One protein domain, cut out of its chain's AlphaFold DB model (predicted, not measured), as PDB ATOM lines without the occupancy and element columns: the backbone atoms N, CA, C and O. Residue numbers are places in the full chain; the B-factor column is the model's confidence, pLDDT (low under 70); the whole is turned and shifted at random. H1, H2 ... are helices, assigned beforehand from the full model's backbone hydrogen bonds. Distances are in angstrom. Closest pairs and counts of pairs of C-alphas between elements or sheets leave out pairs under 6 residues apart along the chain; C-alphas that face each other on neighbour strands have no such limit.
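This is residues 70 to 148 of the 239 residues of the protein "SHOCT domain-containing protein" of Bizionia algoritergicola (UniProt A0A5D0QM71). Two helical hairpins stand about perpendicular, joined end to end: the longest helix, H2, has H1 folded back beside its first part, while H3 and H4 form the second hairpin at its far end. Residues 143 to 148 stick out. The printed part has 79 residues with four named helices, H1 to H4 in order, and no named strand: all helix, loose, radius of gyration of the C-alphas 16.6 A, elongated, spanning 51 by 28 by 20 A.

H2, residues 88 to 109, is 32.0 A long. H1, residues 70 to 82, starts at C-alpha 70 (-22.599, -55.574, -38.419). H3 is residues 111 to 121. H4, residues 127 to 146, is 28.8 A long and ends at C-alpha 146 (-8.741, -43.911, -26.644).

H2, with residues 88 to 98 alone, touches H1, opposite ways at a shallow tilt of 3 degrees; the closest C-alphas, Lys 81 and Tyr 91, are 6.7 A apart. Residues 103 to 107 of H2 touch residues 137 to 141 of H4, about perpendicular at 75 degrees; closest C-alphas Val 107 and Lys 138, 6.5 A. H3 touches H4, opposite ways at 5 degrees, a shallow tilt; closest C-alphas Asn 120 and Phe 130, 6.4 A. H1 is apart from H3 and H4. In H1, H2, H3 and H4 every O i to N i+4 pair is within hydrogen-bond range.

The farthest C-alphas, Ala 83 and Ile 124, are 51.4 A apart. The printed part has no cut, and its three links are tight. The model's pLDDT is under 70 at residues 70 to 74, 99 to 106 and 140 to 148.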
ATOM      1  N   ASN A  70     -23.416 -56.650 -37.863       52.69
ATOM      2  CA  ASN A  70     -22.599 -55.574 -38.419       52.69
ATOM      3  C   ASN A  70     -21.323 -56.032 -39.133       52.69
ATOM      4  O   ASN A  70     -20.936 -55.377 -40.088       52.69
ATOM      5  N   ILE A  71     -20.683 -57.146 -38.742       55.03
ATOM      6  CA  ILE A  71     -19.518 -57.659 -39.501       55.03
ATOM      7  C   ILE A  71     -19.991 -58.165 -40.862       55.03
ATOM      8  O   ILE A  71     -19.401 -57.828 -41.879       55.03
ATOM      9  N   LYS A  72     -21.133 -58.866 -40.896       58.47
ATOM     10  CA  LYS A  72     -21.758 -59.288 -42.155       58.47
ATOM     11  C   LYS A  72     -22.195 -58.101 -43.019       58.47
ATOM     12  O   LYS A  72     -22.120 -58.202 -44.238       58.47
ATOM     13  N   SER A  73     -22.646 -56.996 -42.421       63.16
ATOM     14  CA  SER A  73     -23.002 -55.775 -43.158       63.16
ATOM     15  C   SER A  73     -21.778 -55.034 -43.703       63.16
ATOM     16  O   SER A  73     -21.822 -54.577 -44.840       63.16
ATOM     17  N   ILE A  74     -20.681 -54.958 -42.942       66.56
ATOM     18  CA  ILE A  74     -19.423 -54.332 -43.380       66.56
ATOM     19  C   ILE A  74     -18.770 -55.156 -44.497       66.56
ATOM     20  O   ILE A  74     -18.372 -54.590 -45.509       66.56
ATOM     21  N   ASP A  75     -18.745 -56.486 -44.376       72.81
ATOM     22  CA  ASP A  75     -18.221 -57.367 -45.430       72.81
ATOM     23  C   ASP A  75     -19.055 -57.271 -46.717       72.81
ATOM     24  O   ASP A  75     -18.503 -57.268 -47.815       72.81
ATOM     25  N   LYS A  76     -20.382 -57.123 -46.601       78.19
ATOM     26  CA  LYS A  76     -21.264 -56.877 -47.754       78.19
ATOM     27  C   LYS A  76     -21.041 -55.504 -48.381       78.19
ATOM     28  O   LYS A  76     -21.003 -55.410 -49.601       78.19
ATOM     29  N   LEU A  77     -20.879 -54.449 -47.582       78.88
ATOM     30  CA  LEU A  77     -20.551 -53.115 -48.098       78.88
ATOM     31  C   LEU A  77     -19.206 -53.115 -48.817       78.88
ATOM     32  O   LEU A  77     -19.080 -52.499 -49.870       78.88
ATOM     33  N   LYS A  78     -18.229 -53.856 -48.289       78.88
ATOM     34  CA  LYS A  78     -16.926 -54.024 -48.922       78.88
ATOM     35  C   LYS A  78     -17.045 -54.748 -50.262       78.88
ATOM     36  O   LYS A  78     -16.486 -54.280 -51.238       78.88
ATOM     37  N   GLN A  79     -17.844 -55.812 -50.341       80.50
ATOM     38  CA  GLN A  79     -18.118 -56.495 -51.610       80.50
ATOM     39  C   GLN A  79     -18.813 -55.589 -52.639       80.50
ATOM     40  O   GLN A  79     -18.510 -55.679 -53.821       80.50
ATOM     41  N   LEU A  80     -19.727 -54.715 -52.206       81.19
ATOM     42  CA  LEU A  80     -20.401 -53.758 -53.092       81.19
ATOM     43  C   LEU A  80     -19.461 -52.646 -53.575       81.19
ATOM     44  O   LEU A  80     -19.562 -52.220 -54.722       81.19
ATOM     45  N   LYS A  81     -18.531 -52.208 -52.724       81.44
ATOM     46  CA  LYS A  81     -17.449 -51.295 -53.101       81.44
ATOM     47  C   LYS A  81     -16.480 -51.954 -54.085       81.44
ATOM     48  O   LYS A  81     -16.183 -51.374 -55.120       81.44
ATOM     49  N   ASP A  82     -16.018 -53.167 -53.779       83.75
ATOM     50  CA  ASP A  82     -15.084 -53.930 -54.619       83.75
ATOM     51  C   ASP A  82     -15.707 -54.286 -55.986       83.75
ATOM     52  O   ASP A  82     -14.990 -54.508 -56.956       83.75
ATOM     53  N   ALA A  83     -17.041 -54.317 -56.071       88.12
ATOM     54  CA  ALA A  83     -17.802 -54.457 -57.311       88.12
ATOM     55  C   ALA A  83     -18.068 -53.121 -58.040       88.12
ATOM     56  O   ALA A  83     -18.847 -53.111 -58.990       88.12
ATOM     57  N   GLU A  84     -17.481 -52.007 -57.582       81.56
ATOM     58  CA  GLU A  84     -17.672 -50.639 -58.103       81.56
ATOM     59  C   GLU A  84     -19.138 -50.153 -58.104       81.56
ATOM     60  O   GLU A  84     -19.492 -49.196 -58.787       81.56
ATOM     61  N   ILE A  85     -20.013 -50.789 -57.314       85.25
ATOM     62  CA  ILE A  85     -21.428 -50.406 -57.173       85.25
ATOM     63  C   ILE A  85     -21.576 -49.206 -56.228       85.25
ATOM     64  O   ILE A  85     -22.513 -48.424 -56.365       85.25
ATOM     65  N   LEU A  86     -20.670 -49.081 -55.256       79.88
ATOM     66  CA  LEU A  86     -20.598 -47.955 -54.327       79.88
ATOM     67  C   LEU A  86     -19.364 -47.115 -54.634       79.88
ATOM     68  O   LEU A  86     -18.276 -47.663 -54.826       79.88
ATOM     69  N   SER A  87     -19.517 -45.793 -54.597       78.44
ATOM     70  CA  SER A  87     -18.363 -44.894 -54.603       78.44
ATOM     71  C   SER A  87     -17.606 -44.969 -53.269       78.44
ATOM     72  O   SER A  87     -18.150 -45.388 -52.243       78.44
ATOM     73  N   GLU A  88     -16.339 -44.548 -53.265       77.44
ATOM     74  CA  GLU A  88     -15.526 -44.490 -52.042       77.44
ATOM     75  C   GLU A  88     -16.187 -43.617 -50.963       77.44
ATOM     76  O   GLU A  88     -16.219 -43.982 -49.790       77.44
ATOM     77  N   GLU A  89     -16.778 -42.495 -51.375       78.88
ATOM     78  CA  GLU A  89     -17.464 -41.559 -50.481       78.88
ATOM     79  C   GLU A  89     -18.732 -42.179 -49.877       78.88
ATOM     80  O   GLU A  89     -18.935 -42.118 -48.663       78.88
ATOM     81  N   GLU A  90     -19.553 -42.856 -50.688       75.94
ATOM     82  CA  GLU A  90     -20.753 -43.548 -50.207       75.94
ATOM     83  C   GLU A  90     -20.420 -44.716 -49.278       75.94
ATOM     84  O   GLU A  90     -21.155 -44.991 -48.323       75.94
ATOM     85  N   TYR A  91     -19.327 -45.425 -49.556       79.38
ATOM     86  CA  TYR A  91     -18.837 -46.498 -48.706       79.38
ATOM     87  C   TYR A  91     -18.405 -45.962 -47.335       79.38
ATOM     88  O   TYR A  91     -18.873 -46.464 -46.310       79.38
ATOM     89  N   GLU A  92     -17.575 -44.919 -47.304       76.00
ATOM     90  CA  GLU A  92     -17.085 -44.298 -46.069       76.00
ATOM     91  C   GLU A  92     -18.221 -43.722 -45.213       76.00
ATOM     92  O   GLU A  92     -18.260 -43.941 -43.998       76.00
ATOM     93  N   ASP A  93     -19.196 -43.048 -45.823       78.62
ATOM     94  CA  ASP A  93     -20.338 -42.507 -45.087       78.62
ATOM     95  C   ASP A  93     -21.226 -43.613 -44.506       78.62
ATOM     96  O   ASP A  93     -21.603 -43.549 -43.331       78.62
ATOM     97  N   LYS A  94     -21.486 -44.691 -45.256       78.69
ATOM     98  CA  LYS A  94     -22.254 -45.845 -44.751       78.69
ATOM     99  C   LYS A  94     -21.509 -46.593 -43.642       78.69
ATOM    100  O   LYS A  94     -22.141 -47.032 -42.677       78.69
ATOM    101  N   ILE A  95     -20.182 -46.712 -43.732       76.50
ATOM    102  CA  ILE A  95     -19.336 -47.268 -42.665       76.50
ATOM    103  C   ILE A  95     -19.458 -46.411 -41.401       76.50
ATOM    104  O   ILE A  95     -19.739 -46.950 -40.327       76.50
ATOM    105  N   LYS A  96     -19.340 -45.082 -41.514       76.44
ATOM    106  CA  LYS A  96     -19.505 -44.158 -40.378       76.44
ATOM    107  C   LYS A  96     -20.885 -44.266 -39.736       76.44
ATOM    108  O   LYS A  96     -20.977 -44.248 -38.507       76.44
ATOM    109  N   THR A  97     -21.953 -44.403 -40.524       77.31
ATOM    110  CA  THR A  97     -23.311 -44.610 -39.997       77.31
ATOM    111  C   THR A  97     -23.390 -45.894 -39.172       77.31
ATOM    112  O   THR A  97     -23.810 -45.841 -38.016       77.31
ATOM    113  N   ILE A  98     -22.901 -47.021 -39.702       71.62
ATOM    114  CA  ILE A  98     -22.885 -48.310 -38.988       71.62
ATOM    115  C   ILE A  98     -22.044 -48.222 -37.712       71.62
ATOM    116  O   ILE A  98     -22.432 -48.732 -36.659       71.62
ATOM    117  N   GLU A  99     -20.887 -47.564 -37.759       66.06
ATOM    118  CA  GLU A  99     -20.060 -47.352 -36.574       66.06
ATOM    119  C   GLU A  99     -20.759 -46.493 -35.517       66.06
ATOM    120  O   GLU A  99     -20.659 -46.788 -34.325       66.06
ATOM    121  N   ASN A 100     -21.477 -45.446 -35.923       69.00
ATOM    122  CA  ASN A 100     -22.214 -44.581 -35.006       69.00
ATOM    123  C   ASN A 100     -23.424 -45.290 -34.386       69.00
ATOM    124  O   ASN A 100     -23.649 -45.168 -33.178       69.00
ATOM    125  N   GLU A 101     -24.145 -46.103 -35.153       68.56
ATOM    126  CA  GLU A 101     -25.210 -46.967 -34.636       68.56
ATOM    127  C   GLU A 101     -24.665 -48.005 -33.645       68.56
ATOM    128  O   GLU A 101     -25.257 -48.241 -32.588       68.56
ATOM    129  N   ASN A 102     -23.482 -48.560 -33.919       66.19
ATOM    130  CA  ASN A 102     -22.800 -49.473 -33.005       66.19
ATOM    131  C   ASN A 102     -22.361 -48.795 -31.709       66.19
ATOM    132  O   ASN A 102     -22.520 -49.370 -30.631       66.19
ATOM    133  N   LYS A 103     -21.854 -47.561 -31.786       65.31
ATOM    134  CA  LYS A 103     -21.524 -46.762 -30.597       65.31
ATOM    135  C   LYS A 103     -22.771 -46.527 -29.744       65.31
ATOM    136  O   LYS A 103     -22.721 -46.720 -28.532       65.31
ATOM    137  N   LEU A 104     -23.899 -46.185 -30.367       66.94
ATOM    138  CA  LEU A 104     -25.186 -46.044 -29.681       66.94
ATOM    139  C   LEU A 104     -25.637 -47.352 -29.027       66.94
ATOM    140  O   LEU A 104     -26.126 -47.341 -27.898       66.94
ATOM    141  N   TYR A 105     -25.463 -48.484 -29.704       68.56
ATOM    142  CA  TYR A 105     -25.816 -49.796 -29.168       68.56
ATOM    143  C   TYR A 105     -24.965 -50.195 -27.951       68.56
ATOM    144  O   TYR A 105     -25.506 -50.699 -26.964       68.56
ATOM    145  N   ASP A 106     -23.656 -49.938 -27.988       67.50
ATOM    146  CA  ASP A 106     -22.748 -50.174 -26.859       67.50
ATOM    147  C   ASP A 106     -23.127 -49.300 -25.653       67.50
ATOM    148  O   ASP A 106     -23.267 -49.813 -24.539       67.50
ATOM    149  N   VAL A 107     -23.371 -48.002 -25.875       76.00
ATOM    150  CA  VAL A 107     -23.802 -47.059 -24.829       76.00
ATOM    151  C   VAL A 107     -25.124 -47.514 -24.209       76.00
ATOM    152  O   VAL A 107     -25.235 -47.557 -22.985       76.00
ATOM    153  N   LYS A 108     -26.087 -47.973 -25.018       76.50
ATOM    154  CA  LYS A 108     -27.396 -48.463 -24.551       76.50
ATOM    155  C   LYS A 108     -27.319 -49.637 -23.567       76.50
ATOM    156  O   LYS A 108     -28.250 -49.856 -22.792       76.50
ATOM    157  N   LYS A 109     -26.230 -50.412 -23.585       74.94
ATOM    158  CA  LYS A 109     -26.030 -51.553 -22.675       74.94
ATOM    159  C   LYS A 109     -25.455 -51.170 -21.319       74.94
ATOM    160  O   LYS A 109     -25.589 -51.969 -20.387       74.94
ATOM    161  N   THR A 110     -24.818 -50.006 -21.223       79.38
ATOM    162  CA  THR A 110     -24.184 -49.525 -19.991       79.38
ATOM    163  C   THR A 110     -25.218 -49.329 -18.882       79.38
ATOM    164  O   THR A 110     -26.405 -49.107 -19.141       79.38
ATOM    165  N   ASN A 111     -24.785 -49.462 -17.629       81.19
ATOM    166  CA  ASN A 111     -25.680 -49.250 -16.491       81.19
ATOM    167  C   ASN A 111     -26.034 -47.766 -16.366       81.19
ATOM    168  O   ASN A 111     -27.158 -47.427 -16.023       81.19
ATOM    169  N   GLU A 112     -25.100 -46.899 -16.731       84.88
ATOM    170  CA  GLU A 112     -25.208 -45.451 -16.765       84.88
ATOM    171  C   GLU A 112     -26.334 -45.001 -17.702       84.88
ATOM    172  O   GLU A 112     -27.206 -44.238 -17.292       84.88
ATOM    173  N   TYR A 113     -26.396 -45.542 -18.922       88.88
ATOM    174  CA  TYR A 113     -27.486 -45.243 -19.852       88.88
ATOM    175  C   TYR A 113     -28.847 -45.739 -19.341       88.88
ATOM    176  O   TYR A 113     -29.852 -45.038 -19.453       88.88
ATOM    177  N   LYS A 114     -28.901 -46.937 -18.742       87.12
ATOM    178  CA  LYS A 114     -30.137 -47.461 -18.134       87.12
ATOM    179  C   LYS A 114     -30.613 -46.582 -16.979       87.12
ATOM    180  O   LYS A 114     -31.812 -46.343 -16.857       87.12
ATOM    181  N   SER A 115     -29.685 -46.076 -16.169       88.25
ATOM    182  CA  SER A 115     -29.979 -45.121 -15.103       88.25
ATOM    183  C   SER A 115     -30.530 -43.812 -15.665       88.25
ATOM    184  O   SER A 115     -31.560 -43.356 -15.181       88.25
ATOM    185  N   LEU A 116     -29.933 -43.253 -16.724       89.50
ATOM    186  CA  LEU A 116     -30.468 -42.053 -17.381       89.50
ATOM    187  C   LEU A 116     -31.882 -42.267 -17.929       89.50
ATOM    188  O   LEU A 116     -32.734 -41.402 -17.753       89.50
ATOM    189  N   ILE A 117     -32.160 -43.427 -18.539       90.00
ATOM    190  CA  ILE A 117     -33.516 -43.762 -19.001       90.00
ATOM    191  C   ILE A 117     -34.499 -43.771 -17.835       90.00
ATOM    192  O   ILE A 117     -35.603 -43.248 -17.966       90.00
ATOM    193  N   ASN A 118     -34.127 -44.389 -16.715       89.12
ATOM    194  CA  ASN A 118     -35.005 -44.463 -15.552       89.12
ATOM    195  C   ASN A 118     -35.284 -43.071 -14.975       89.12
ATOM    196  O   ASN A 118     -36.434 -42.775 -14.675       89.12
ATOM    197  N   LEU A 119     -34.267 -42.209 -14.894       90.38
ATOM    198  CA  LEU A 119     -34.417 -40.830 -14.420       90.38
ATOM    199  C   LEU A 119     -35.294 -39.983 -15.355       90.38
ATOM    200  O   LEU A 119     -36.152 -39.249 -14.874       90.38
ATOM    201  N   ASN A 120     -35.143 -40.129 -16.676       92.00
ATOM    202  CA  ASN A 120     -36.012 -39.460 -17.651       92.00
ATOM    203  C   ASN A 120     -37.469 -39.951 -17.529       92.00
ATOM    204  O   ASN A 120     -38.399 -39.163 -17.403       92.00
ATOM    205  N   LYS A 121     -37.686 -41.271 -17.429       89.62
ATOM    206  CA  LYS A 121     -39.031 -41.847 -17.230       89.62
ATOM    207  C   LYS A 121     -39.711 -41.401 -15.937       89.62
ATOM    208  O   LYS A 121     -40.934 -41.377 -15.878       89.62
ATOM    209  N   GLN A 122     -38.930 -41.095 -14.907       93.62
ATOM    210  CA  GLN A 122     -39.429 -40.572 -13.638       93.62
ATOM    211  C   GLN A 122     -39.721 -39.063 -13.689       93.62
ATOM    212  O   GLN A 122     -40.147 -38.507 -12.683       93.62
ATOM    213  N   GLY A 123     -39.492 -38.401 -14.830       88.44
ATOM    214  CA  GLY A 123     -39.643 -36.954 -14.984       88.44
ATOM    215  C   GLY A 123     -38.593 -36.145 -14.222       88.44
ATOM    216  O   GLY A 123     -38.773 -34.948 -14.030       88.44
ATOM    217  N   ILE A 124     -37.519 -36.794 -13.757       93.12
ATOM    218  CA  ILE A 124     -36.416 -36.139 -13.039       93.12
ATOM    219  C   ILE A 124     -35.487 -35.430 -14.029       93.12
ATOM    220  O   ILE A 124     -34.914 -34.399 -13.696       93.12
ATOM    221  N   LEU A 125     -35.332 -35.991 -15.231       89.38
ATOM    222  CA  LEU A 125     -34.644 -35.348 -16.348       89.38
ATOM    223  C   LEU A 125     -35.671 -34.925 -17.393       89.38
ATOM    224  O   LEU A 125     -36.585 -35.690 -17.698       89.38
ATOM    225  N   SER A 126     -35.484 -33.744 -17.972       91.12
ATOM    226  CA  SER A 126     -36.135 -33.384 -19.231       91.12
ATOM    227  C   SER A 126     -35.555 -34.189 -20.402       91.12
ATOM    228  O   SER A 126     -34.465 -34.762 -20.307       91.12
ATOM    229  N   ASN A 127     -36.276 -34.231 -21.527       86.00
ATOM    230  CA  ASN A 127     -35.785 -34.900 -22.736       86.00
ATOM    231  C   ASN A 127     -34.475 -34.274 -23.238       86.00
ATOM    232  O   ASN A 127     -33.553 -35.008 -23.585       86.00
ATOM    233  N   ASP A 128     -34.360 -32.947 -23.174       87.94
ATOM    234  CA  ASP A 128     -33.164 -32.225 -23.613       87.94
ATOM    235  C   ASP A 128     -31.950 -32.560 -22.725       87.94
ATOM    236  O   ASP A 128     -30.872 -32.880 -23.227       87.94
ATOM    237  N   GLU A 129     -32.132 -32.598 -21.397       82.12
ATOM    238  CA  GLU A 129     -31.074 -33.012 -20.460       82.12
ATOM    239  C   GLU A 129     -30.701 -34.489 -20.610       82.12
ATOM    240  O   GLU A 129     -29.548 -34.876 -20.390       82.12
ATOM    241  N   PHE A 130     -31.672 -35.343 -20.936       90.94
ATOM    242  CA  PHE A 130     -31.413 -36.747 -21.214       90.94
ATOM    243  C   PHE A 130     -30.529 -36.891 -22.455       90.94
ATOM    244  O   PHE A 130     -29.509 -37.581 -22.388       90.94
ATOM    245  N   ASP A 131     -30.868 -36.204 -23.543       84.44
ATOM    246  CA  ASP A 131     -30.119 -36.265 -24.795       84.44
ATOM    247  C   ASP A 131     -28.700 -35.702 -24.634       84.44
ATOM    248  O   ASP A 131     -27.734 -36.365 -25.023       84.44
ATOM    249  N   GLU A 132     -28.538 -34.567 -23.949       87.69
ATOM    250  CA  GLU A 132     -27.226 -33.987 -23.643       87.69
ATOM    251  C   GLU A 132     -26.360 -34.939 -22.794       87.69
ATOM    252  O   GLU A 132     -25.178 -35.167 -23.068       87.69
ATOM    253  N   LYS A 133     -26.938 -35.590 -21.779       84.69
ATOM    254  CA  LYS A 133     -26.194 -36.551 -20.943       84.69
ATOM    255  C   LYS A 133     -25.855 -37.837 -21.698       84.69
ATOM    256  O   LYS A 133     -24.806 -38.440 -21.448       84.69
ATOM    257  N   VAL A 134     -26.700 -38.260 -22.636       85.56
ATOM    258  CA  VAL A 134     -26.420 -39.389 -23.531       85.56
ATOM    259  C   VAL A 134     -25.286 -39.041 -24.501       85.56
ATOM    260  O   VAL A 134     -24.408 -39.878 -24.718       85.56
ATOM    261  N   GLU A 135     -25.240 -37.821 -25.035       82.69
ATOM    262  CA  GLU A 135     -24.123 -37.306 -25.842       82.69
ATOM    263  C   GLU A 135     -22.796 -37.368 -25.070       82.69
ATOM    264  O   GLU A 135     -21.809 -37.939 -25.550       82.69
ATOM    265  N   LEU A 136     -22.785 -36.891 -23.823       82.44
ATOM    266  CA  LEU A 136     -21.607 -36.948 -22.950       82.44
ATOM    267  C   LEU A 136     -21.161 -38.391 -22.660       82.44
ATOM    268  O   LEU A 136     -19.961 -38.687 -22.639       82.44
ATOM    269  N   LEU A 137     -22.103 -39.325 -22.495       81.00
ATOM    270  CA  LEU A 137     -21.793 -40.751 -22.351       81.00
ATOM    271  C   LEU A 137     -21.146 -41.344 -23.604       81.00
ATOM    272  O   LEU A 137     -20.213 -42.146 -23.475       81.00
ATOM    273  N   LYS A 138     -21.585 -40.953 -24.808       77.62
ATOM    274  CA  LYS A 138     -20.937 -41.378 -26.062       77.62
ATOM    275  C   LYS A 138     -19.475 -40.923 -26.083       77.62
ATOM    276  O   LYS A 138     -18.587 -41.726 -26.377       77.62
ATOM    277  N   LEU A 139     -19.214 -39.666 -25.719       77.25
ATOM    278  CA  LEU A 139     -17.868 -39.085 -25.690       77.25
ATOM    279  C   LEU A 139     -16.964 -39.764 -24.648       77.25
ATOM    280  O   LEU A 139     -15.829 -40.133 -24.956       77.25
ATOM    281  N   ASN A 140     -17.470 -40.021 -23.441       68.94
ATOM    282  CA  ASN A 140     -16.711 -40.704 -22.389       68.94
ATOM    283  C   ASN A 140     -16.414 -42.171 -22.722       68.94
ATOM    284  O   ASN A 140     -15.305 -42.651 -22.475       68.94
ATOM    285  N   THR A 141     -17.355 -42.872 -23.354       64.25
ATOM    286  CA  THR A 141     -17.138 -44.243 -23.841       64.25
ATOM    287  C   THR A 141     -16.051 -44.282 -24.924       64.25
ATOM    288  O   THR A 141     -15.227 -45.200 -24.946       64.25
ATOM    289  N   ASN A 142     -15.978 -43.255 -25.777       56.84
ATOM    290  CA  ASN A 142     -14.893 -43.102 -26.745       56.84
ATOM    291  C   ASN A 142     -13.551 -42.813 -26.055       56.84
ATOM    292  O   ASN A 142     -12.559 -43.453 -26.386       56.84
ATOM    293  N   ASN A 143     -13.505 -41.937 -25.048       48.41
ATOM    294  CA  ASN A 143     -12.273 -41.642 -24.300       48.41
ATOM    295  C   ASN A 143     -11.734 -42.848 -23.508       48.41
ATOM    296  O   ASN A 143     -10.518 -43.001 -23.367       48.41
ATOM    297  N   LEU A 144     -12.605 -43.759 -23.063       48.53
ATOM    298  CA  LEU A 144     -12.198 -45.053 -22.502       48.53
ATOM    299  C   LEU A 144     -11.594 -45.989 -23.566       48.53
ATOM    300  O   LEU A 144     -10.645 -46.709 -23.259       48.53
ATOM    301  N   LYS A 145     -12.073 -45.938 -24.820       44.41
ATOM    302  CA  LYS A 145     -11.441 -46.628 -25.964       44.41
ATOM    303  C   LYS A 145     -10.124 -45.953 -26.394       44.41
ATOM    304  O   LYS A 145      -9.190 -46.659 -26.745       44.41
ATOM    305  N   TYR A 146      -9.982 -44.627 -26.288       41.09
ATOM    306  CA  TYR A 146      -8.741 -43.911 -26.644       41.09
ATOM    307  C   TYR A 146      -7.633 -43.988 -25.579       41.09
ATOM    308  O   TYR A 146      -6.456 -43.951 -25.935       41.09
ATOM    309  N   LYS A 147      -7.963 -44.198 -24.294       40.59
ATOM    310  CA  LYS A 147      -6.967 -44.572 -23.263       40.59
ATOM    311  C   LYS A 147      -6.506 -46.029 -23.351       40.59
ATOM    312  O   LYS A 147      -5.543 -46.404 -22.690       40.59
ATOM    313  N   ALA A 148      -7.152 -46.826 -24.192       42.75
ATOM    314  CA  ALA A 148      -6.698 -48.141 -24.600       42.75
ATOM    315  C   ALA A 148      -6.644 -48.191 -26.127       42.75
ATOM    316  O   ALA A 148      -7.269 -49.050 -26.739       42.75
TER     317      ALA A 148